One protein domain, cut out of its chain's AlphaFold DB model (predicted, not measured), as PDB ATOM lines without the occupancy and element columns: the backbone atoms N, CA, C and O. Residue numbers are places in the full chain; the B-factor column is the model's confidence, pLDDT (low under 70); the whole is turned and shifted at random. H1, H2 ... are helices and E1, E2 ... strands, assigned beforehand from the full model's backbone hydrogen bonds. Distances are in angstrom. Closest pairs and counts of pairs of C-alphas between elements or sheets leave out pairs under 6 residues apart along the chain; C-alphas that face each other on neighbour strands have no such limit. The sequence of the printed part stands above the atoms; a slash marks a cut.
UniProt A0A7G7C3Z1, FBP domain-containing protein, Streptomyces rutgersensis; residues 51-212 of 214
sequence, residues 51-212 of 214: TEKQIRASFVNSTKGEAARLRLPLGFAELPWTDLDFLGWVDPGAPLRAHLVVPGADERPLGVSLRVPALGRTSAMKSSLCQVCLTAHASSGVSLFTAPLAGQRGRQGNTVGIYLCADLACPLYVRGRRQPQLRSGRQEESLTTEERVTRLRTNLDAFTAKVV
ATOM      1  N   THR A  51     129.219 175.304 143.206       93.62
ATOM      2  CA  THR A  51     128.778 174.216 144.081       93.62
ATOM      3  C   THR A  51     129.796 173.964 145.191       93.62
ATOM      4  O   THR A  51     130.999 174.192 145.037       93.62
ATOM      5  N   GLU A  52     129.337 173.379 146.299       94.75
ATOM      6  CA  GLU A  52     130.216 172.911 147.375       94.75
ATOM      7  C   GLU A  52     131.331 171.993 146.851       94.75
ATOM      8  O   GLU A  52     132.492 172.115 147.242       94.75
ATOM      9  N   LYS A  53     130.998 171.095 145.916       94.50
ATOM     10  CA  LYS A  53     131.961 170.168 145.314       94.50
ATOM     11  C   LYS A  53     133.058 170.906 144.543       94.50
ATOM     12  O   LYS A  53     134.227 170.555 144.690       94.50
ATOM     13  N   GLN A  54     132.696 171.917 143.749       94.69
ATOM     14  CA  GLN A  54     133.664 172.739 143.012       94.69
ATOM     15  C   GLN A  54     134.589 173.497 143.968       94.69
ATOM     16  O   GLN A  54     135.801 173.477 143.772       94.69
ATOM     17  N   ILE A  55     134.039 174.081 145.037       95.44
ATOM     18  CA  ILE A  55     134.818 174.781 146.068       95.44
ATOM     19  C   ILE A  55     135.806 173.831 146.747       95.44
ATOM     20  O   ILE A  55     136.987 174.130 146.864       95.44
ATOM     21  N   ARG A  56     135.363 172.652 147.189       95.62
ATOM     22  CA  ARG A  56     136.253 171.709 147.889       95.62
ATOM     23  C   ARG A  56     137.369 171.180 146.987       95.62
ATOM     24  O   ARG A  56     138.466 170.914 147.472       95.62
ATOM     25  N   ALA A  57     137.106 171.037 145.690       95.12
ATOM     26  CA  ALA A  57     138.086 170.571 144.715       95.12
ATOM     27  C   ALA A  57     139.104 171.645 144.292       95.12
ATOM     28  O   ALA A  57     140.132 171.289 143.718       95.12
ATOM     29  N   SER A  58     138.851 172.928 144.570       96.19
ATOM     30  CA  SER A  58     139.680 174.026 144.060       96.19
ATOM     31  C   SER A  58     140.934 174.315 144.889       96.19
ATOM     32  O   SER A  58     141.804 175.047 144.424       96.19
ATOM     33  N   PHE A  59     141.041 173.805 146.121       96.94
ATOM     34  CA  PHE A  59     142.103 174.205 147.048       96.94
ATOM     35  C   PHE A  59     143.489 173.684 146.655       96.94
ATOM     36  O   PHE A  59     143.737 172.479 146.672       96.94
ATOM     37  N   VAL A  60     144.421 174.605 146.390       96.12
ATOM     38  CA  VAL A  60     145.783 174.279 145.916       96.12
ATOM     39  C   VAL A  60     146.819 174.154 147.035       96.12
ATOM     40  O   VAL A  60     147.810 173.439 146.896       96.12
ATOM     41  N   ASN A  61     146.600 174.834 148.163       96.50
ATOM     42  CA  ASN A  61     147.543 174.902 149.283       96.50
ATOM     43  C   ASN A  61     147.041 174.182 150.548       96.50
ATOM     44  O   ASN A  61     147.495 174.458 151.656       96.50
ATOM     45  N   SER A  62     146.063 173.289 150.399       93.69
ATOM     46  CA  SER A  62     145.491 172.495 151.491       93.69
ATOM     47  C   SER A  62     145.489 171.021 151.129       93.69
ATOM     48  O   SER A  62     145.435 170.646 149.958       93.69
ATOM     49  N   THR A  63     145.520 170.156 152.137       92.00
ATOM     50  CA  THR A  63     145.295 168.727 151.900       92.00
ATOM     51  C   THR A  63     143.831 168.463 151.535       92.00
ATOM     52  O   THR A  63     142.931 169.195 151.950       92.00
ATOM     53  N   LYS A  64     143.559 167.359 150.820       91.62
ATOM     54  CA  LYS A  64     142.179 166.933 150.503       91.62
ATOM     55  C   LYS A  64     141.305 166.813 151.758       91.62
ATOM     56  O   LYS A  64     140.143 167.196 151.738       91.62
ATOM     57  N   GLY A  65     141.872 166.316 152.861       93.50
ATOM     58  CA  GLY A  65     141.162 166.190 154.135       93.50
ATOM     59  C   GLY A  65     140.829 167.536 154.782       93.50
ATOM     60  O   GLY A  65     139.762 167.680 155.369       93.50
ATOM     61  N   GLU A  66     141.708 168.532 154.671       92.50
ATOM     62  CA  GLU A  66     141.416 169.889 155.149       92.50
ATOM     63  C   GLU A  66     140.331 170.559 154.312       92.50
ATOM     64  O   GLU A  66     139.382 171.095 154.879       92.50
ATOM     65  N   ALA A  67     140.415 170.450 152.984       94.56
ATOM     66  CA  ALA A  67     139.389 170.971 152.084       94.56
ATOM     67  C   ALA A  67     138.029 170.268 152.270       94.56
ATOM     68  O   ALA A  67     136.976 170.882 152.119       94.56
ATOM     69  N   ALA A  68     138.013 168.990 152.655       93.62
ATOM     70  CA  ALA A  68     136.779 168.268 152.965       93.62
ATOM     71  C   ALA A  68     136.124 168.708 154.287       93.62
ATOM     72  O   ALA A  68     134.915 168.574 154.441       93.62
ATOM     73  N   ARG A  69     136.904 169.230 155.243       93.81
ATOM     74  CA  ARG A  69     136.408 169.623 156.574       93.81
ATOM     75  C   ARG A  69     136.059 171.099 156.709       93.81
ATOM     76  O   ARG A  69     135.452 171.452 157.717       93.81
ATOM     77  N   LEU A  70     136.416 171.940 155.732       94.19
ATOM     78  CA  LEU A  70     136.041 173.354 155.777       94.19
ATOM     79  C   LEU A  70     134.522 173.501 155.879       94.19
ATOM     80  O   LEU A  70     133.763 172.733 155.263       94.19
ATOM     81  N   ARG A  71     134.089 174.483 156.664       96.06
ATOM     82  CA  ARG A  71     132.689 174.901 156.712       96.06
ATOM     83  C   ARG A  71     132.494 176.028 155.709       96.06
ATOM     84  O   ARG A  71     133.280 176.971 155.660       96.06
ATOM     85  N   LEU A  72     131.452 175.900 154.892       95.25
ATOM     86  CA  LEU A  72     131.054 176.938 153.949       95.25
ATOM     87  C   LEU A  72     130.565 178.199 154.688       95.25
ATOM     88  O   LEU A  72     130.227 178.116 155.875       95.25
ATOM     89  N   PRO A  73     130.518 179.357 154.002       94.44
ATOM     90  CA  PRO A  73     129.943 180.575 154.560       94.44
ATOM     91  C   PRO A  73     128.521 180.347 155.085       94.44
ATOM     92  O   PRO A  73     127.739 179.592 154.502       94.44
ATOM     93  N   LEU A  74     128.166 181.041 156.167       90.88
ATOM     94  CA  LEU A  74     126.777 181.097 156.621       90.88
ATOM     95  C   LEU A  74     125.906 181.699 155.510       90.88
ATOM     96  O   LEU A  74     126.304 182.677 154.883       90.88
ATOM     97  N   GLY A  75     124.741 181.099 155.255       91.25
ATOM     98  CA  GLY A  75     123.860 181.542 154.170       91.25
ATOM     99  C   GLY A  75     124.419 181.271 152.769       91.25
ATOM    100  O   GLY A  75     124.106 182.008 151.844       91.25
ATOM    101  N   PHE A  76     125.245 180.233 152.585       93.88
ATOM    102  CA  PHE A  76     125.868 179.896 151.294       93.88
ATOM    103  C   PHE A  76     124.894 179.883 150.096       93.88
ATOM    104  O   PHE A  76     125.237 180.360 149.016       93.88
ATOM    105  N   ALA A  77     123.674 179.374 150.294       91.38
ATOM    106  CA  ALA A  77     122.642 179.322 149.256       91.38
ATOM    107  C   ALA A  77     122.087 180.705 148.860       91.38
ATOM    108  O   ALA A  77     121.550 180.857 147.768       91.38
ATOM    109  N   GLU A  78     122.234 181.705 149.728       92.75
ATOM    110  CA  GLU A  78     121.677 183.058 149.592       92.75
ATOM    111  C   GLU A  78     122.754 184.097 149.247       92.75
ATOM    112  O   GLU A  78     122.502 185.303 149.268       92.75
ATOM    113  N   LEU A  79     123.980 183.652 148.948       93.12
ATOM    114  CA  LEU A  79     125.069 184.561 148.615       93.12
ATOM    115  C   LEU A  79     124.716 185.409 147.379       93.12
ATOM    116  O   LEU A  79     124.195 184.881 146.394       93.12
ATOM    117  N   PRO A  80     125.050 186.715 147.381       93.00
ATOM    118  CA  PRO A  80     124.776 187.611 146.264       93.00
ATOM    119  C   PRO A  80     125.809 187.399 145.151       93.00
ATOM    120  O   PRO A  80     126.634 188.271 144.887       93.00
ATOM    121  N   TRP A  81     125.799 186.225 144.513       92.12
ATOM    122  CA  TRP A  81     126.800 185.804 143.524       92.12
ATOM    123  C   TRP A  81     127.042 186.856 142.435       92.12
ATOM    124  O   TRP A  81     128.187 187.111 142.081       92.12
ATOM    125  N   THR A  82     125.994 187.565 142.008       91.31
ATOM    126  CA  THR A  82     126.055 188.651 141.014       91.31
ATOM    127  C   THR A  82     126.884 189.871 141.432       91.31
ATOM    128  O   THR A  82     127.271 190.668 140.582       91.31
ATOM    129  N   ASP A  83     127.159 190.046 142.723       92.81
ATOM    130  CA  ASP A  83     127.985 191.133 143.260       92.81
ATOM    131  C   ASP A  83     129.384 190.652 143.699       92.81
ATOM    132  O   ASP A  83     130.187 191.457 144.186       92.81
ATOM    133  N   LEU A  84     129.700 189.360 143.541       94.00
ATOM    134  CA  LEU A  84     130.971 188.768 143.956       94.00
ATOM    135  C   LEU A  84     131.939 188.639 142.776       94.00
ATOM    136  O   LEU A  84     131.590 188.131 141.723       94.00
ATOM    137  N   ASP A  85     133.189 189.059 142.968       94.12
ATOM    138  CA  ASP A  85     134.292 188.789 142.025       94.12
ATOM    139  C   ASP A  85     135.114 187.564 142.430       94.12
ATOM    140  O   ASP A  85     135.848 186.996 141.628       94.12
ATOM    141  N   PHE A  86     135.007 187.194 143.701       95.56
ATOM    142  CA  PHE A  86     135.579 186.015 144.323       95.56
ATOM    143  C   PHE A  86     134.730 185.686 145.554       95.56
ATOM    144  O   PHE A  86     134.063 186.565 146.110       95.56
ATOM    145  N   LEU A  87     134.787 184.438 146.006       96.81
ATOM    146  CA  LEU A  87     134.178 184.019 147.260       96.81
ATOM    147  C   LEU A  87     135.235 184.027 148.366       96.81
ATOM    148  O   LEU A  87     136.235 183.320 148.270       96.81
ATOM    149  N   GLY A  88     135.022 184.811 149.419       97.12
ATOM    150  CA  GLY A  88     135.906 184.866 150.579       97.12
ATOM    151  C   GLY A  88     135.132 184.732 151.881       97.12
ATOM    152  O   GLY A  88     134.068 185.329 152.019       97.12
ATOM    153  N   TRP A  89     135.644 183.948 152.831       97.44
ATOM    154  CA  TRP A  89     135.040 183.821 154.160       97.44
ATOM    155  C   TRP A  89     136.038 183.357 155.219       97.44
ATOM    156  O   TRP A  89     137.040 182.711 154.914       97.44
ATOM    157  N   VAL A  90     135.745 183.672 156.479       96.75
ATOM    158  CA  VAL A  90     136.378 183.047 157.648       96.75
ATOM    159  C   VAL A  90     135.566 181.802 158.002       96.75
ATOM    160  O   VAL A  90     134.339 181.878 158.043       96.75
ATOM    161  N   ASP A  91     136.223 180.664 158.225       96.06
ATOM    162  CA  ASP A  91     135.552 179.394 158.515       96.06
ATOM    163  C   ASP A  91     134.789 179.491 159.857       96.06
ATOM    164  O   ASP A  91     135.422 179.683 160.903       96.06
ATOM    165  N   PRO A  92     133.447 179.330 159.873       95.06
ATOM    166  CA  PRO A  92     132.659 179.405 161.107       95.06
ATOM    167  C   PRO A  92     133.042 178.359 162.164       95.06
ATOM    168  O   PRO A  92     132.852 178.586 163.356       95.06
ATOM    169  N   GLY A  93     133.565 177.205 161.741       93.69
ATOM    170  CA  GLY A  93     134.054 176.134 162.609       93.69
ATOM    171  C   GLY A  93     135.541 176.244 162.959       93.69
ATOM    172  O   GLY A  93     136.015 175.495 163.813       93.69
ATOM    173  N   ALA A  94     136.283 177.156 162.329       93.56
ATOM    174  CA  ALA A  94     137.698 177.387 162.594       93.56
ATOM    175  C   ALA A  94     138.057 178.877 162.408       93.56
ATOM    176  O   ALA A  94     138.630 179.237 161.384       93.56
ATOM    177  N   PRO A  95     137.825 179.746 163.413       92.25
ATOM    178  CA  PRO A  95     137.985 181.205 163.281       92.25
ATOM    179  C   PRO A  95     139.395 181.693 162.913       92.25
ATOM    180  O   PRO A  95     139.572 182.826 162.477       92.25
ATOM    181  N   LEU A  96     140.415 180.847 163.094       94.75
ATOM    182  CA  LEU A  96     141.797 181.121 162.683       94.75
ATOM    183  C   LEU A  96     142.096 180.701 161.233       94.75
ATOM    184  O   LEU A  96     143.240 180.786 160.779       94.75
ATOM    185  N   ARG A  97     141.086 180.229 160.498       95.75
ATOM    186  CA  ARG A  97     141.164 179.833 159.095       95.75
ATOM    187  C   ARG A  97     140.196 180.669 158.278       95.75
ATOM    188  O   ARG A  97     139.055 180.894 158.663       95.75
ATOM    189  N   ALA A  98     140.669 181.109 157.129       97.50
ATOM    190  CA  ALA A  98     139.850 181.756 156.128       97.50
ATOM    191  C   ALA A  98     140.144 181.148 154.766       97.50
ATOM    192  O   ALA A  98     141.157 180.478 154.572       97.50
ATOM    193  N   HIS A  99     139.253 181.374 153.819       97.88
ATOM    194  CA  HIS A  99     139.326 180.780 152.503       97.88
ATOM    195  C   HIS A  99     138.988 181.824 151.451       97.88
ATOM    196  O   HIS A  99     138.139 182.690 151.663       97.88
ATOM    197  N   LEU A 100     139.674 181.725 150.318       97.38
ATOM    198  CA  LEU A 100     139.408 182.475 149.103       97.38
ATOM    199  C   LEU A 100     139.192 181.487 147.969       97.38
ATOM    200  O   LEU A 100     139.955 180.536 147.835       97.38
ATOM    201  N   VAL A 101     138.190 181.732 147.139       96.94
ATOM    202  CA  VAL A 101     137.968 181.016 145.888       96.94
ATOM    203  C   VAL A 101     137.798 182.055 144.796       96.94
ATOM    204  O   VAL A 101     136.848 182.839 144.817       96.94
ATOM    205  N   VAL A 102     138.748 182.082 143.870       94.56
ATOM    206  CA  VAL A 102     138.767 183.011 142.738       94.56
ATOM    207  C   VAL A 102     138.388 182.279 141.451       94.56
ATOM    208  O   VAL A 102     138.619 181.065 141.360       94.56
ATOM    209  N   PRO A 103     137.828 182.977 140.446       90.81
ATOM    210  CA  PRO A 103     137.770 182.441 139.094       90.81
ATOM    211  C   PRO A 103     139.180 182.046 138.645       90.81
ATOM    212  O   PRO A 103     140.116 182.826 138.800       90.81
ATOM    213  N   GLY A 104     139.347 180.839 138.111       80.75
ATOM    214  CA  GLY A 104     140.609 180.409 137.511       80.75
ATOM    215  C   GLY A 104     140.477 180.191 136.007       80.75
ATOM    216  O   GLY A 104     139.438 180.462 135.402       80.75
ATOM    217  N   ALA A 105     141.559 179.713 135.393       78.00
ATOM    218  CA  ALA A 105     141.589 179.414 133.966       78.00
ATOM    219  C   ALA A 105     140.590 178.300 133.604       78.00
ATOM    220  O   ALA A 105     140.420 177.336 134.353       78.00
ATOM    221  N   ASP A 106     139.961 178.424 132.433       77.38
ATOM    222  CA  ASP A 106     139.012 177.445 131.886       77.38
ATOM    223  C   ASP A 106     137.860 177.096 132.847       77.38
ATOM    224  O   ASP A 106     137.523 175.925 133.019       77.38
ATOM    225  N   GLU A 107     137.302 178.102 133.532       76.06
ATOM    226  CA  GLU A 107     136.179 177.954 134.480       76.06
ATOM    227  C   GLU A 107     136.482 177.048 135.687       76.06
ATOM    228  O   GLU A 107     135.589 176.662 136.445       76.06
ATOM    229  N   ARG A 108     137.758 176.719 135.918       87.19
ATOM    230  CA  ARG A 108     138.182 175.972 137.100       87.19
ATOM    231  C   ARG A 108     138.488 176.951 138.226       87.19
ATOM    232  O   ARG A 108     139.474 177.676 138.120       87.19
ATOM    233  N   PRO A 109     137.693 176.988 139.308       94.19
ATOM    234  CA  PRO A 109     137.988 177.867 140.429       94.19
ATOM    235  C   PRO A 109     139.329 177.502 141.069       94.19
ATOM    236  O   PRO A 109     139.720 176.332 141.098       94.19
ATOM    237  N   LEU A 110     139.999 178.503 141.634       95.62
ATOM    238  CA  LEU A 110     141.223 178.335 142.409       95.62
ATOM    239  C   LEU A 110     140.960 178.712 143.868       95.62
ATOM    240  O   LEU A 110     140.635 179.853 144.188       95.62
ATOM    241  N   GLY A 111     141.084 177.725 144.753       97.06
ATOM    242  CA  GLY A 111     140.901 177.862 146.192       97.06
ATOM    243  C   GLY A 111     142.228 178.058 146.917       97.06
ATOM    244  O   GLY A 111     143.187 177.319 146.692       97.06
ATOM    245  N   VAL A 112     142.273 179.006 147.844       97.94
ATOM    246  CA  VAL A 112     143.417 179.265 148.718       97.94
ATOM    247  C   VAL A 112     142.929 179.319 150.158       97.94
ATOM    248  O   VAL A 112     142.054 180.110 150.506       97.94
ATOM    249  N   SER A 113     143.516 178.488 151.013       97.88
ATOM    250  CA  SER A 113     143.342 178.586 152.460       97.88
ATOM    251  C   SER A 113     144.328 179.585 153.045       97.88
ATOM    252  O   SER A 113     145.516 179.602 152.714       97.88
ATOM    253  N   LEU A 114     143.819 180.394 153.958       97.81
ATOM    254  CA  LEU A 114     144.510 181.454 154.660       97.81
ATOM    255  C   LEU A 114     144.473 181.179 156.161       97.81
ATOM    256  O   LEU A 114     143.513 180.624 156.698       97.81
ATOM    257  N   ARG A 115     145.507 181.634 156.856       96.62
ATOM    258  CA  ARG A 115     145.533 181.739 158.310       96.62
ATOM    259  C   ARG A 115     145.158 183.162 158.692       96.62
ATOM    260  O   ARG A 115     145.738 184.119 158.167       96.62
ATOM    261  N   VAL A 116     144.204 183.273 159.603       94.62
ATOM    262  CA  VAL A 116     143.815 184.530 160.244       94.62
ATOM    263  C   VAL A 116     144.744 184.733 161.443       94.62
ATOM    264  O   VAL A 116     144.990 183.775 162.182       94.62
ATOM    265  N   PRO A 117     145.304 185.935 161.648       89.19
ATOM    266  CA  PRO A 117     146.135 186.194 162.812       89.19
ATOM    267  C   PRO A 117     145.279 186.062 164.074       89.19
ATOM    268  O   PRO A 117     144.122 186.486 164.098       89.19
ATOM    269  N   ALA A 118     145.843 185.492 165.139       80.06
ATOM    270  CA  ALA A 118     145.200 185.546 166.445       80.06
ATOM    271  C   ALA A 118     144.991 187.021 166.829       80.06
ATOM    272  O   ALA A 118     145.884 187.841 166.614       80.06
ATOM    273  N   LEU A 119     143.805 187.355 167.349       68.44
ATOM    274  CA  LEU A 119     143.419 188.725 167.702       68.44
ATOM    275  C   LEU A 119     144.513 189.411 168.537       68.44
ATOM    276  O   LEU A 119     144.717 189.099 169.708       68.44
ATOM    277  N   GLY A 120     145.208 190.365 167.918       62.31
ATOM    278  CA  GLY A 120     146.103 191.300 168.589       62.31
ATOM    279  C   GLY A 120     145.355 192.577 168.967       62.31
ATOM    280  O   GLY A 120     144.375 192.949 168.322       62.31
ATOM    281  N   ARG A 121     145.811 193.278 170.011       55.78
ATOM    282  CA  ARG A 121     145.250 194.587 170.381       55.78
ATOM    283  C   ARG A 121     145.594 195.628 169.309       55.78
ATOM    284  O   ARG A 121     146.651 196.250 169.364       55.78
ATOM    285  N   THR A 122     144.700 195.833 168.345       60.59
ATOM    286  CA  THR A 122     144.806 196.922 167.365       60.59
ATOM    287  C   THR A 122     144.163 198.186 167.935       60.59
ATOM    288  O   THR A 122     143.052 198.153 168.454       60.59
ATOM    289  N   SER A 123     144.868 199.317 167.856       56.19
ATOM    290  CA  SER A 123     144.339 200.611 168.311       56.19
ATOM    291  C   SER A 123     143.081 200.992 167.526       56.19
ATOM    292  O   SER A 123     143.082 200.968 166.293       56.19
ATOM    293  N   ALA A 124     142.021 201.386 168.236       60.41
ATOM    294  CA  ALA A 124     140.755 201.836 167.655       60.41
ATOM    295  C   ALA A 124     140.890 203.127 166.818       60.41
ATOM    296  O   ALA A 124     140.014 203.429 166.013       60.41
ATOM    297  N   MET A 125     141.986 203.880 166.990       61.84
ATOM    298  CA  MET A 125     142.237 205.137 166.274       61.84
ATOM    299  C   MET A 125     143.006 204.984 164.957       61.84
ATOM    300  O   MET A 125     143.060 205.937 164.183       61.84
ATOM    301  N   LYS A 126     143.620 203.830 164.676       70.88
ATOM    302  CA  LYS A 126     144.373 203.649 163.425       70.88
ATOM    303  C   LYS A 126     143.429 203.234 162.302       70.88
ATOM    304  O   LYS A 126     142.629 202.328 162.498       70.88
ATOM    305  N   SER A 127     143.534 203.857 161.131       77.50
ATOM    306  CA  SER A 127     142.942 203.327 159.899       77.50
ATOM    307  C   SER A 127     143.933 202.396 159.194       77.50
ATOM    308  O   SER A 127     145.144 202.458 159.414       77.50
ATOM    309  N   SER A 128     143.425 201.472 158.385       86.50
ATOM    310  CA  SER A 128     144.236 200.551 157.582       86.50
ATOM    311  C   SER A 128     143.603 200.338 156.212       86.50
ATOM    312  O   SER A 128     142.383 200.422 156.064       86.50
ATOM    313  N   LEU A 129     144.442 200.092 155.207       90.75
ATOM    314  CA  LEU A 129     144.042 199.972 153.807       90.75
ATOM    315  C   LEU A 129     144.146 198.517 153.345       90.75
ATOM    316  O   LEU A 129     145.181 197.877 153.531       90.75
ATOM    317  N   CYS A 130     143.091 197.998 152.721       94.88
ATOM    318  CA  CYS A 130     143.137 196.688 152.072       94.88
ATOM    319  C   CYS A 130     144.027 196.750 150.823       94.88
ATOM    320  O   CYS A 130     143.824 197.618 149.978       94.88
ATOM    321  N   GLN A 131     144.965 195.816 150.653       96.19
ATOM    322  CA  GLN A 131     145.873 195.792 149.494       96.19
ATOM    323  C   GLN A 131     145.179 195.418 148.178       96.19
ATOM    324  O   GLN A 131     145.723 195.678 147.111       96.19
ATOM    325  N   VAL A 132     143.981 194.826 148.232       96.31
ATOM    326  CA  VAL A 132     143.271 194.351 147.035       96.31
ATOM    327  C   VAL A 132     142.236 195.368 146.563       96.31
ATOM    328  O   VAL A 132     142.343 195.859 145.441       96.31
ATOM    329  N   CYS A 133     141.272 195.752 147.407       94.75
ATOM    330  CA  CYS A 133     140.237 196.721 147.019       94.75
ATOM    331  C   CYS A 133     140.616 198.186 147.258       94.75
ATOM    332  O   CYS A 133     139.900 199.060 146.771       94.75
ATOM    333  N   LEU A 134     141.692 198.463 148.003       93.25
ATOM    334  CA  LEU A 134     142.068 199.802 148.481       93.25
ATOM    335  C   LEU A 134     140.960 200.514 149.277       93.25
ATOM    336  O   LEU A 134     140.925 201.737 149.358       93.25
ATOM    337  N   THR A 135     140.048 199.762 149.895       91.50
ATOM    338  CA  THR A 135     139.095 200.335 150.854       91.50
ATOM    339  C   THR A 135     139.803 200.581 152.181       91.50
ATOM    340  O   THR A 135     140.503 199.702 152.693       91.50
ATOM    341  N   ALA A 136     139.648 201.791 152.719       90.25
ATOM    342  CA  ALA A 136     140.138 202.151 154.042       90.25
ATOM    343  C   ALA A 136     139.122 201.726 155.107       90.25
ATOM    344  O   ALA A 136     137.932 202.020 154.994       90.25
ATOM    345  N   HIS A 137     139.596 201.064 156.156       88.56
ATOM    346  CA  HIS A 137     138.783 200.679 157.303       88.56
ATOM    347  C   HIS A 137     139.334 201.289 158.587       88.56
ATOM    348  O   HIS A 137     140.534 201.541 158.709       88.56
ATOM    349  N   ALA A 138     138.460 201.479 159.572       84.44
ATOM    350  CA  ALA A 138     138.893 201.710 160.940       84.44
ATOM    351  C   ALA A 138     139.475 200.422 161.543       84.44
ATOM    352  O   ALA A 138     138.953 199.330 161.312       84.44
ATOM    353  N   SER A 139     140.524 200.577 162.348       77.19
ATOM    354  CA  SER A 139     141.105 199.589 163.256       77.19
ATOM    355  C   SER A 139     141.193 198.165 162.688       77.19
ATOM    356  O   SER A 139     142.086 197.874 161.897       77.19
ATOM    357  N   SER A 140     140.272 197.282 163.089       81.31
ATOM    358  CA  SER A 140     140.236 195.847 162.791       81.31
ATOM    359  C   SER A 140     139.613 195.481 161.442       81.31
ATOM    360  O   SER A 140     139.537 194.300 161.115       81.31
ATOM    361  N   GLY A 141     139.167 196.449 160.637       89.56
ATOM    362  CA  GLY A 141     138.525 196.146 159.356       89.56
ATOM    363  C   GLY A 141     139.474 195.639 158.264       89.56
ATOM    364  O   GLY A 141     139.002 195.160 157.236       89.56
ATOM    365  N   VAL A 142     140.792 195.684 158.485       92.31
ATOM    366  CA  VAL A 142     141.809 195.040 157.640       92.31
ATOM    367  C   VAL A 142     142.656 194.108 158.505       92.31
ATOM    368  O   VAL A 142     143.082 194.484 159.593       92.31
ATOM    369  N   SER A 143     142.909 192.895 158.018       92.56
ATOM    370  CA  SER A 143     143.724 191.876 158.687       92.56
ATOM    371  C   SER A 143     144.852 191.390 157.780       92.56
ATOM    372  O   SER A 143     144.692 191.310 156.563       92.56
ATOM    373  N   LEU A 144     146.001 191.058 158.379       93.81
ATOM    374  CA  LEU A 144     147.103 190.390 157.685       93.81
ATOM    375  C   LEU A 144     146.825 188.890 157.617       93.81
ATOM    376  O   LEU A 144     147.074 188.173 158.581       93.81
ATOM    377  N   PHE A 145     146.346 188.412 156.478       96.38
ATOM    378  CA  PHE A 145     146.198 186.985 156.226       96.38
ATOM    379  C   PHE A 145     147.523 186.396 155.752       96.38
ATOM    380  O   PHE A 145     148.295 187.063 155.063       96.38
ATOM    381  N   THR A 146     147.777 185.129 156.079       97.25
ATOM    382  CA  THR A 146     148.943 184.396 155.557       97.25
ATOM    383  C   THR A 146     148.511 183.111 154.863       97.25
ATOM    384  O   THR A 146     147.780 182.303 155.429       97.25
ATOM    385  N   ALA A 147     148.960 182.912 153.628       97.75
ATOM    386  CA  ALA A 147     148.743 181.691 152.863       97.75
ATOM    387  C   ALA A 147     150.021 180.848 152.881       97.75
ATOM    388  O   ALA A 147     151.072 181.351 152.480       97.75
ATOM    389  N   PRO A 148     149.972 179.571 153.291       97.12
ATOM    390  CA  PRO A 148     150.992 178.607 152.891       97.12
ATOM    391  C   PRO A 148     151.111 178.584 151.368       97.12
ATOM    392  O   PRO A 148     150.084 178.623 150.684       97.12
ATOM    393  N   LEU A 149     152.340 178.520 150.854       97.50
ATOM    394  CA  LEU A 149     152.572 178.302 149.424       97.50
ATOM    395  C   LEU A 149     152.012 176.933 149.005       97.50
ATOM    396  O   LEU A 149     151.774 176.058 149.842       97.50
ATOM    397  N   ALA A 150     151.764 176.735 147.718       95.75
ATOM    398  CA  ALA A 150     151.363 175.438 147.203       95.75
ATOM    399  C   ALA A 150     152.539 174.438 147.241       95.75
ATOM    400  O   ALA A 150     153.704 174.776 147.461       95.75
ATOM    401  N   GLY A 151     152.227 173.154 147.063       93.62
ATOM    402  CA  GLY A 151     153.246 172.126 146.846       93.62
ATOM    403  C   GLY A 151     154.222 171.898 148.012       93.62
ATOM    404  O   GLY A 151     153.858 171.903 149.191       93.62
ATOM    405  N   GLN A 152     155.473 171.573 147.672       93.19
ATOM    406  CA  GLN A 152     156.503 171.189 148.644       93.19
ATOM    407  C   GLN A 152     156.949 172.367 149.515       93.19
ATOM    408  O   GLN A 152     157.161 172.189 150.713       93.19
ATOM    409  N   ARG A 153     157.049 173.570 148.940       94.69
ATOM    410  CA  ARG A 153     157.504 174.759 149.668       94.69
ATOM    411  C   ARG A 153     156.521 175.145 150.768       94.69
ATOM    412  O   ARG A 153     156.959 175.431 151.882       94.69
ATOM    413  N   GLY A 154     155.217 175.026 150.521       93.94
ATOM    414  CA  GLY A 154     154.197 175.143 151.565       93.94
ATOM    415  C   GLY A 154     154.335 174.119 152.688       93.94
ATOM    416  O   GLY A 154     154.250 174.472 153.863       93.94
ATOM    417  N   ARG A 155     154.605 172.851 152.342       90.69
ATOM    418  CA  ARG A 155     154.834 171.773 153.326       90.69
ATOM    419  C   ARG A 155     156.071 172.007 154.196       90.69
ATOM    420  O   ARG A 155     156.093 171.557 155.334       90.69
ATOM    421  N   GLN A 156     157.062 172.735 153.686       93.94
ATOM    422  CA  GLN A 156     158.240 173.184 154.438       93.94
ATOM    423  C   GLN A 156     157.970 174.435 155.295       93.94
ATOM    424  O   GLN A 156     158.879 174.938 155.947       93.94
ATOM    425  N   GLY A 157     156.738 174.951 155.301       93.81
ATOM    426  CA  GLY A 157     156.337 176.090 156.124       93.81
ATOM    427  C   GLY A 157     156.481 177.456 155.454       93.81
ATOM    428  O   GLY A 157     156.232 178.460 156.116       93.81
ATOM    429  N   ASN A 158     156.825 177.525 154.163       96.75
ATOM    430  CA  ASN A 158     156.881 178.804 153.453       96.75
ATOM    431  C   ASN A 158     155.473 179.393 153.276       96.75
ATOM    432  O   ASN A 158     154.527 178.691 152.902       96.75
ATOM    433  N   THR A 159     155.343 180.697 153.516       96.75
ATOM    434  CA  THR A 159     154.070 181.423 153.442       96.75
ATOM    435  C   THR A 159     154.227 182.776 152.763       96.75
ATOM    436  O   THR A 159     155.278 183.405 152.877       96.75
ATOM    437  N   VAL A 160     153.147 183.281 152.172       97.38
ATOM    438  CA  VAL A 160     153.021 184.661 151.692       97.38
ATOM    439  C   VAL A 160     151.898 185.378 152.446       97.38
ATOM    440  O   VAL A 160     150.847 184.798 152.714       97.38
ATOM    441  N   GLY A 161     152.133 186.632 152.831       95.88
ATOM    442  CA  GLY A 161     151.165 187.466 153.543       95.88
ATOM    443  C   GLY A 161     150.456 188.465 152.629       95.88
ATOM    444  O   GLY A 161     151.041 188.930 151.651       95.88
ATOM    445  N   ILE A 162     149.218 188.822 152.969       96.69
ATOM    446  CA  ILE A 162     148.445 189.877 152.303       96.69
ATOM    447  C   ILE A 162     147.509 190.580 153.289       96.69
ATOM    448  O   ILE A 162     146.862 189.938 154.116       96.69
ATOM    449  N   TYR A 163     147.419 191.907 153.199       95.69
ATOM    450  CA  TYR A 163     146.435 192.672 153.969       95.69
ATOM    451  C   TYR A 163     145.106 192.733 153.211       95.69
ATOM    452  O   TYR A 163     145.024 193.350 152.147       95.69
ATOM    453  N   LEU A 164     144.059 192.122 153.767       96.31
ATOM    454  CA  LEU A 164     142.712 192.080 153.185       96.31
ATOM    455  C   LEU A 164     141.672 192.627 154.157       96.31
ATOM    456  O   LEU A 164     141.908 192.662 155.365       96.31
ATOM    457  N   CYS A 165     140.503 193.006 153.637       95.62
ATOM    458  CA  CYS A 165     139.327 193.257 154.469       95.62
ATOM    459  C   CYS A 165     139.098 192.052 155.392       95.62
ATOM    460  O   CYS A 165     139.117 190.912 154.930       95.62
ATOM    461  N   ALA A 166     138.902 192.294 156.687       94.19
ATOM    462  CA  ALA A 166     138.813 191.226 157.685       94.19
ATOM    463  C   ALA A 166     137.610 190.289 157.463       94.19
ATOM    464  O   ALA A 166     137.653 189.121 157.835       94.19
ATOM    465  N   ASP A 167     136.559 190.795 156.823       94.12
ATOM    466  CA  ASP A 167     135.359 190.054 156.435       94.12
ATOM    467  C   ASP A 167     135.422 189.476 155.012       94.12
ATOM    468  O   ASP A 167     134.455 188.869 154.559       94.12
ATOM    469  N   LEU A 168     136.534 189.694 154.294       96.69
ATOM    470  CA  LEU A 168     136.761 189.292 152.904       96.69
ATOM    471  C   LEU A 168     135.673 189.759 151.915       96.69
ATOM    472  O   LEU A 168     135.591 189.257 150.796       96.69
ATOM    473  N   ALA A 169     134.896 190.788 152.266       95.94
ATOM    474  CA  ALA A 169     133.787 191.304 151.462       95.94
ATOM    475  C   ALA A 169     134.223 192.371 150.436       95.94
ATOM    476  O   ALA A 169     133.436 193.241 150.050       95.94
ATOM    477  N   CYS A 170     135.480 192.323 149.981       96.19
ATOM    478  CA  CYS A 170     136.068 193.286 149.044       96.19
ATOM    479  C   CYS A 170     135.193 193.580 147.801       96.19
ATOM    480  O   CYS A 170     135.070 194.762 147.464       96.19
ATOM    481  N   PRO A 171     134.544 192.584 147.149       95.94
ATOM    482  CA  PRO A 171     133.660 192.825 146.002       95.94
ATOM    483  C   PRO A 171     132.470 193.740 146.325       95.94
ATOM    484  O   PRO A 171     132.057 194.553 145.494       95.94
ATOM    485  N   LEU A 172     131.947 193.659 147.552       95.00
ATOM    486  CA  LEU A 172     130.820 194.476 148.006       95.00
ATOM    487  C   LEU A 172     131.256 195.915 148.301       95.00
ATOM    488  O   LEU A 172     130.515 196.855 148.010       95.00
ATOM    489  N   TYR A 173     132.469 196.102 148.826       94.19
ATOM    490  CA  TYR A 173     133.031 197.430 149.081       94.19
ATOM    491  C   TYR A 173     133.307 198.203 147.790       94.19
ATOM    492  O   TYR A 173     132.925 199.368 147.680       94.19
ATOM    493  N   VAL A 174     133.902 197.563 146.773       93.50
ATOM    494  CA  VAL A 174     134.163 198.237 145.486       93.50
ATOM    495  C   VAL A 174     132.871 198.595 144.746       93.50
ATOM    496  O   VAL A 174     132.838 199.601 144.044       93.50
ATOM    497  N   ARG A 175     131.773 197.865 144.963       92.56
ATOM    498  CA  ARG A 175     130.446 198.207 144.416       92.56
ATOM    499  C   ARG A 175     129.643 199.178 145.287       92.56
ATOM    500  O   ARG A 175     128.558 199.584 144.893       92.56
ATOM    501  N   GLY A 176     130.134 199.541 146.474       90.69
ATOM    502  CA  GLY A 176     129.390 200.371 147.429       90.69
ATOM    503  C   GLY A 176     128.176 199.676 148.061       90.69
ATOM    504  O   GLY A 176     127.371 200.335 148.712       90.69
ATOM    505  N   ARG A 177     128.052 198.351 147.906       91.62
ATOM    506  CA  ARG A 177     127.007 197.516 148.531       91.62
ATOM    507  C   ARG A 177     127.248 197.307 150.027       91.62
ATOM    508  O   ARG A 177     126.341 196.923 150.756       91.62
ATOM    509  N   ARG A 178     128.478 197.555 150.483       91.31
ATOM    510  CA  ARG A 178     128.884 197.528 151.891       91.31
ATOM    511  C   ARG A 178     129.735 198.754 152.200       91.31
ATOM    512  O   ARG A 178     130.521 199.183 151.356       91.31
ATOM    513  N   GLN A 179     129.592 199.311 153.402       88.31
ATOM    514  CA  GLN A 179     130.347 200.488 153.841       88.31
ATOM    515  C   GLN A 179     131.317 200.136 154.978       88.31
ATOM    516  O   GLN A 179     130.946 199.379 155.883       88.31
ATOM    517  N   PRO A 180     132.578 200.609 154.933       86.31
ATOM    518  CA  PRO A 180     133.513 200.413 156.031       86.31
ATOM    519  C   PRO A 180     133.099 201.268 157.235       86.31
ATOM    520  O   PRO A 180     132.584 202.370 157.077       86.31
ATOM    521  N   GLN A 181     133.377 200.794 158.451       80.06
ATOM    522  CA  GLN A 181     133.059 201.500 159.705       80.06
ATOM    523  C   GLN A 181     134.046 202.647 160.016       80.06
ATOM    524  O   GLN A 181     134.497 202.809 161.148       80.06
ATOM    525  N   LEU A 182     134.452 203.419 159.005       74.50
ATOM    526  CA  LEU A 182     135.350 204.560 159.170       74.50
ATOM    527  C   LEU A 182     134.525 205.831 159.426       74.50
ATOM    528  O   LEU A 182     133.625 206.149 158.657       74.50
ATOM    529  N   ARG A 183     134.819 206.552 160.521       60.91
ATOM    530  CA  ARG A 183     134.095 207.784 160.908       60.91
ATOM    531  C   ARG A 183     134.353 208.963 159.969       60.91
ATOM    532  O   ARG A 183     133.485 209.811 159.805       60.91
ATOM    533  N   SER A 184     135.540 209.021 159.377       59.84
ATOM    534  CA  SER A 184     135.857 209.941 158.287       59.84
ATOM    535  C   SER A 184     135.371 209.281 157.005       59.84
ATOM    536  O   SER A 184     135.758 208.145 156.743       59.84
ATOM    537  N   GLY A 185     134.468 209.941 156.280       56.94
ATOM    538  CA  GLY A 185     133.746 209.371 155.143       56.94
ATOM    539  C   GLY A 185     134.629 208.665 154.110       56.94
ATOM    540  O   GLY A 185     135.853 208.801 154.082       56.94
ATOM    541  N   ARG A 186     133.985 207.882 153.243       61.88
ATOM    542  CA  ARG A 186     134.647 207.205 152.127       61.88
ATOM    543  C   ARG A 186     135.468 208.228 151.339       61.88
ATOM    544  O   ARG A 186     134.897 209.173 150.808       61.88
ATOM    545  N   GLN A 187     136.781 208.023 151.254       63.81
ATOM    546  CA  GLN A 187     137.606 208.798 150.335       63.81
ATOM    547  C   GLN A 187     137.044 208.583 148.929       63.81
ATOM    548  O   GLN A 187     136.938 207.437 148.478       63.81
ATOM    549  N   GLU A 188     136.623 209.664 148.276       64.75
ATOM    550  CA  GLU A 188     136.130 209.586 146.909       64.75
ATOM    551  C   GLU A 188     137.283 209.203 145.998       64.75
ATOM    552  O   GLU A 188     138.296 209.892 145.875       64.75
ATOM    553  N   GLU A 189     137.138 208.027 145.409       78.31
ATOM    554  CA  GLU A 189     138.079 207.511 144.447       78.31
ATOM    555  C   GLU A 189     137.634 207.953 143.055       78.31
ATOM    556  O   GLU A 189     136.463 207.802 142.712       78.31
ATOM    557  N   SER A 190     138.561 208.460 142.242       85.88
ATOM    558  CA  SER A 190     138.268 208.912 140.877       85.88
ATOM    559  C   SER A 190     137.955 207.776 139.898       85.88
ATOM    560  O   SER A 190     137.492 208.043 138.793       85.88
ATOM    561  N   LEU A 191     138.213 206.520 140.282       88.00
ATOM    562  CA  LEU A 191     137.954 205.350 139.450       88.00
ATOM    563  C   LEU A 191     136.470 204.965 139.439       88.00
ATOM    564  O   LEU A 191     135.796 204.889 140.476       88.00
ATOM    565  N   THR A 192     135.997 204.588 138.256       92.62
ATOM    566  CA  THR A 192     134.702 203.929 138.055       92.62
ATOM    567  C   THR A 192     134.620 202.614 138.836       92.62
ATOM    568  O   THR A 192     135.620 202.065 139.310       92.62
ATOM    569  N   THR A 193     133.410 202.087 139.029       91.88
ATOM    570  CA  THR A 193     133.233 200.801 139.725       91.88
ATOM    571  C   THR A 193     133.943 199.671 138.980       91.88
ATOM    572  O   THR A 193     134.593 198.835 139.603       91.88
ATOM    573  N   GLU A 194     133.893 199.687 137.654       92.12
ATOM    574  CA  GLU A 194     134.490 198.701 136.759       92.12
ATOM    575  C   GLU A 194     136.023 198.709 136.850       92.12
ATOM    576  O   GLU A 194     136.652 197.652 136.935       92.12
ATOM    577  N   GLU A 195     136.639 199.891 136.907       93.94
ATOM    578  CA  GLU A 195     138.086 200.035 137.112       93.94
ATOM    579  C   GLU A 195     138.508 199.549 138.505       93.94
ATOM    580  O   GLU A 195     139.522 198.859 138.648       93.94
ATOM    581  N   ARG A 196     137.703 199.833 139.537       94.06
ATOM    582  CA  ARG A 196     137.950 199.349 140.906       94.06
ATOM    583  C   ARG A 196     137.836 197.828 141.002       94.06
ATOM    584  O   ARG A 196     138.663 197.201 141.666       94.06
ATOM    585  N   VAL A 197     136.869 197.228 140.307       94.56
ATOM    586  CA  VAL A 197     136.728 195.768 140.166       94.56
ATOM    587  C   VAL A 197     137.907 195.171 139.394       94.56
ATOM    588  O   VAL A 197     138.454 194.144 139.795       94.56
ATOM    589  N   THR A 198     138.361 195.827 138.326       94.69
ATOM    590  CA  THR A 198     139.526 195.374 137.550       94.69
ATOM    591  C   THR A 198     140.783 195.348 138.417       94.69
ATOM    592  O   THR A 198     141.468 194.326 138.476       94.69
ATOM    593  N   ARG A 199     141.043 196.424 139.175       95.12
ATOM    594  CA  ARG A 199     142.139 196.471 140.153       95.12
ATOM    595  C   ARG A 199     142.026 195.357 141.189       95.12
ATOM    596  O   ARG A 199     143.024 194.697 141.469       95.12
ATOM    597  N   LEU A 200     140.836 195.172 141.769       95.75
ATOM    598  CA  LEU A 200     140.578 194.133 142.767       95.75
ATOM    599  C   LEU A 200     141.037 192.766 142.245       95.75
ATOM    600  O   LEU A 200     141.812 192.088 142.915       95.75
ATOM    601  N   ARG A 201     140.600 192.396 141.038       94.25
ATOM    602  CA  ARG A 201     140.954 191.123 140.399       94.25
ATOM    603  C   ARG A 201     142.447 191.028 140.126       94.25
ATOM    604  O   ARG A 201     143.076 190.102 140.608       94.25
ATOM    605  N   THR A 202     143.041 192.041 139.494       95.56
ATOM    606  CA  THR A 202     144.487 192.053 139.196       95.56
ATOM    607  C   THR A 202     145.346 191.863 140.451       95.56
ATOM    608  O   THR A 202     146.297 191.084 140.445       95.56
ATOM    609  N   ASN A 203     145.006 192.542 141.549       97.12
ATOM    610  CA  ASN A 203     145.740 192.413 142.808       97.12
ATOM    611  C   ASN A 203     145.573 191.021 143.434       97.12
ATOM    612  O   ASN A 203     146.520 190.484 144.012       97.12
ATOM    613  N   LEU A 204     144.377 190.439 143.325       95.75
ATOM    614  CA  LEU A 204     144.081 189.114 143.856       95.75
ATOM    615  C   LEU A 204     144.732 188.002 143.021       95.75
ATOM    616  O   LEU A 204     145.306 187.071 143.586       95.75
ATOM    617  N   ASP A 205     144.729 188.136 141.699       95.00
ATOM    618  CA  ASP A 205     145.399 187.234 140.760       95.00
ATOM    619  C   ASP A 205     146.912 187.240 141.005       95.00
ATOM    620  O   ASP A 205     147.534 186.190 141.135       95.00
ATOM    621  N   ALA A 206     147.510 188.421 141.193       96.00
ATOM    622  CA  ALA A 206     148.927 188.536 141.529       96.00
ATOM    623  C   ALA A 206     149.277 187.876 142.875       96.00
ATOM    624  O   ALA A 206     150.383 187.360 143.050       96.00
ATOM    625  N   PHE A 207     148.365 187.899 143.850       97.12
ATOM    626  CA  PHE A 207     148.552 187.202 145.121       97.12
ATOM    627  C   PHE A 207     148.426 185.686 144.968       97.12
ATOM    628  O   PHE A 207     149.283 184.952 145.454       97.12
ATOM    629  N   THR A 208     147.386 185.211 144.284       96.19
ATOM    630  CA  THR A 208     147.157 183.774 144.096       96.19
ATOM    631  C   THR A 208     148.235 183.131 143.224       96.19
ATOM    632  O   THR A 208     148.694 182.044 143.563       96.19
ATOM    633  N   ALA A 209     148.745 183.833 142.207       95.38
ATOM    634  CA  ALA A 209     149.913 183.405 141.437       95.38
ATOM    635  C   ALA A 209     151.134 183.177 142.342       95.38
ATOM    636  O   ALA A 209     151.736 182.112 142.302       95.38
ATOM    637  N   LYS A 210     151.439 184.102 143.267       96.00
ATOM    638  CA  LYS A 210     152.534 183.914 144.242       96.00
ATOM    639  C   LYS A 210     152.340 182.697 145.144       96.00
ATOM    640  O   LYS A 210     153.327 182.116 145.579       96.00
ATOM    641  N   VAL A 211     151.096 182.343 145.472       96.94
ATOM    642  CA  VAL A 211     150.797 181.137 146.259       96.94
ATOM    643  C   VAL A 211     151.078 179.879 145.440       96.94
ATOM    644  O   VAL A 211     151.609 178.921 145.992       96.94
ATOM    645  N   VAL A 212     150.721 179.872 144.153       94.69
ATOM    646  CA  VAL A 212     150.837 178.707 143.259       94.69
ATOM    647  C   VAL A 212     152.263 178.494 142.754       94.69
ATOM    648  O   VAL A 212     152.750 177.367 142.797       94.69
TER     649      VAL A 212
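This is residues 51 to 212 of the 214 residues of the protein "FBP domain-containing protein" of Streptomyces rutgersensis (UniProt A0A7G7C3Z1). A three-stranded sheet, E1 E2 E3, has the long helix H5 across one face and the small helical hairpin H1 H2 on the opposite side, with H2 only grazing it. A two-stranded ribbon, E6 E7, reaches from edge strand E3 to a small ribbon, E4 E5, at the far end, and also packs on the last part of H5; H3 caps its end near E3, and H4 packs on the first part of H5. The printed part has 162 residues, under half of them in named elements; the order is H1 H2 E1 E2 E3 E4 E5 E6 H3 E7 H4 H5, each sheet is antiparallel, and the class is mixed. It is compact and rounded, with a radius of gyration of the C-alphas of 15.5 A and spans of 44 by 36 by 29 A.

E1 is residues 87 to 90, beginning at C-alpha 87 (134.178, 184.019, 147.260); E2 is 97 to 102 and E3 110 to 115, 16.8 A each. E6 is 142 to 148, 19.4 A, and E7 159 to 165, 18.9 A. E4 is 127 to 129 and E5 136 to 138. H5 is 193 to 212, 28.5 A, ending at C-alpha 212 (150.837, 178.707, 143.259). H1 is 52 to 57, H2 64 to 69, H3 151 to 155 and H4 170 to 174.

E1 E2 E3 is a meander, each strand the antiparallel neighbour of the one before; N 89 and O 99 are 3.0 A apart, N 100 and O 112 2.9 A, within hydrogen-bond range. H5 runs across the strands, over E2 and E3, at a height over the sheet of 10.0 A. H1 lies over E3 on the opposite face, 9.6 A high. H1 and H2 touch as a hairpin, closest at the C-alphas of Arg 56 and Ala 67, 5.3 A. The closest C-alphas of E3 and E6 are Leu 114 and Ala 147, 4.6 A. E6 and E7 are antiparallel, with N 145 and O 162 2.9 A apart; E4 and E5 are a hairpin, with N 128 and O 137 2.9 A apart. H4 touches H5 at residues 193 to 200 alone, closest at the C-alphas of Val 174 and Arg 196, 6.0 A. In H1 to H5 every O i to N i+4 pair is within hydrogen-bond range.

The C-alphas farthest apart, of Gln 152 and Ser 184, are 45.0 A apart. The printed part has no cut. The links H2 to E1, E3 to E4 and H4 to H5 are long. Mean pLDDT of the printed part is 90.3; residues 119 to 125 and 183 to 188 are under 70.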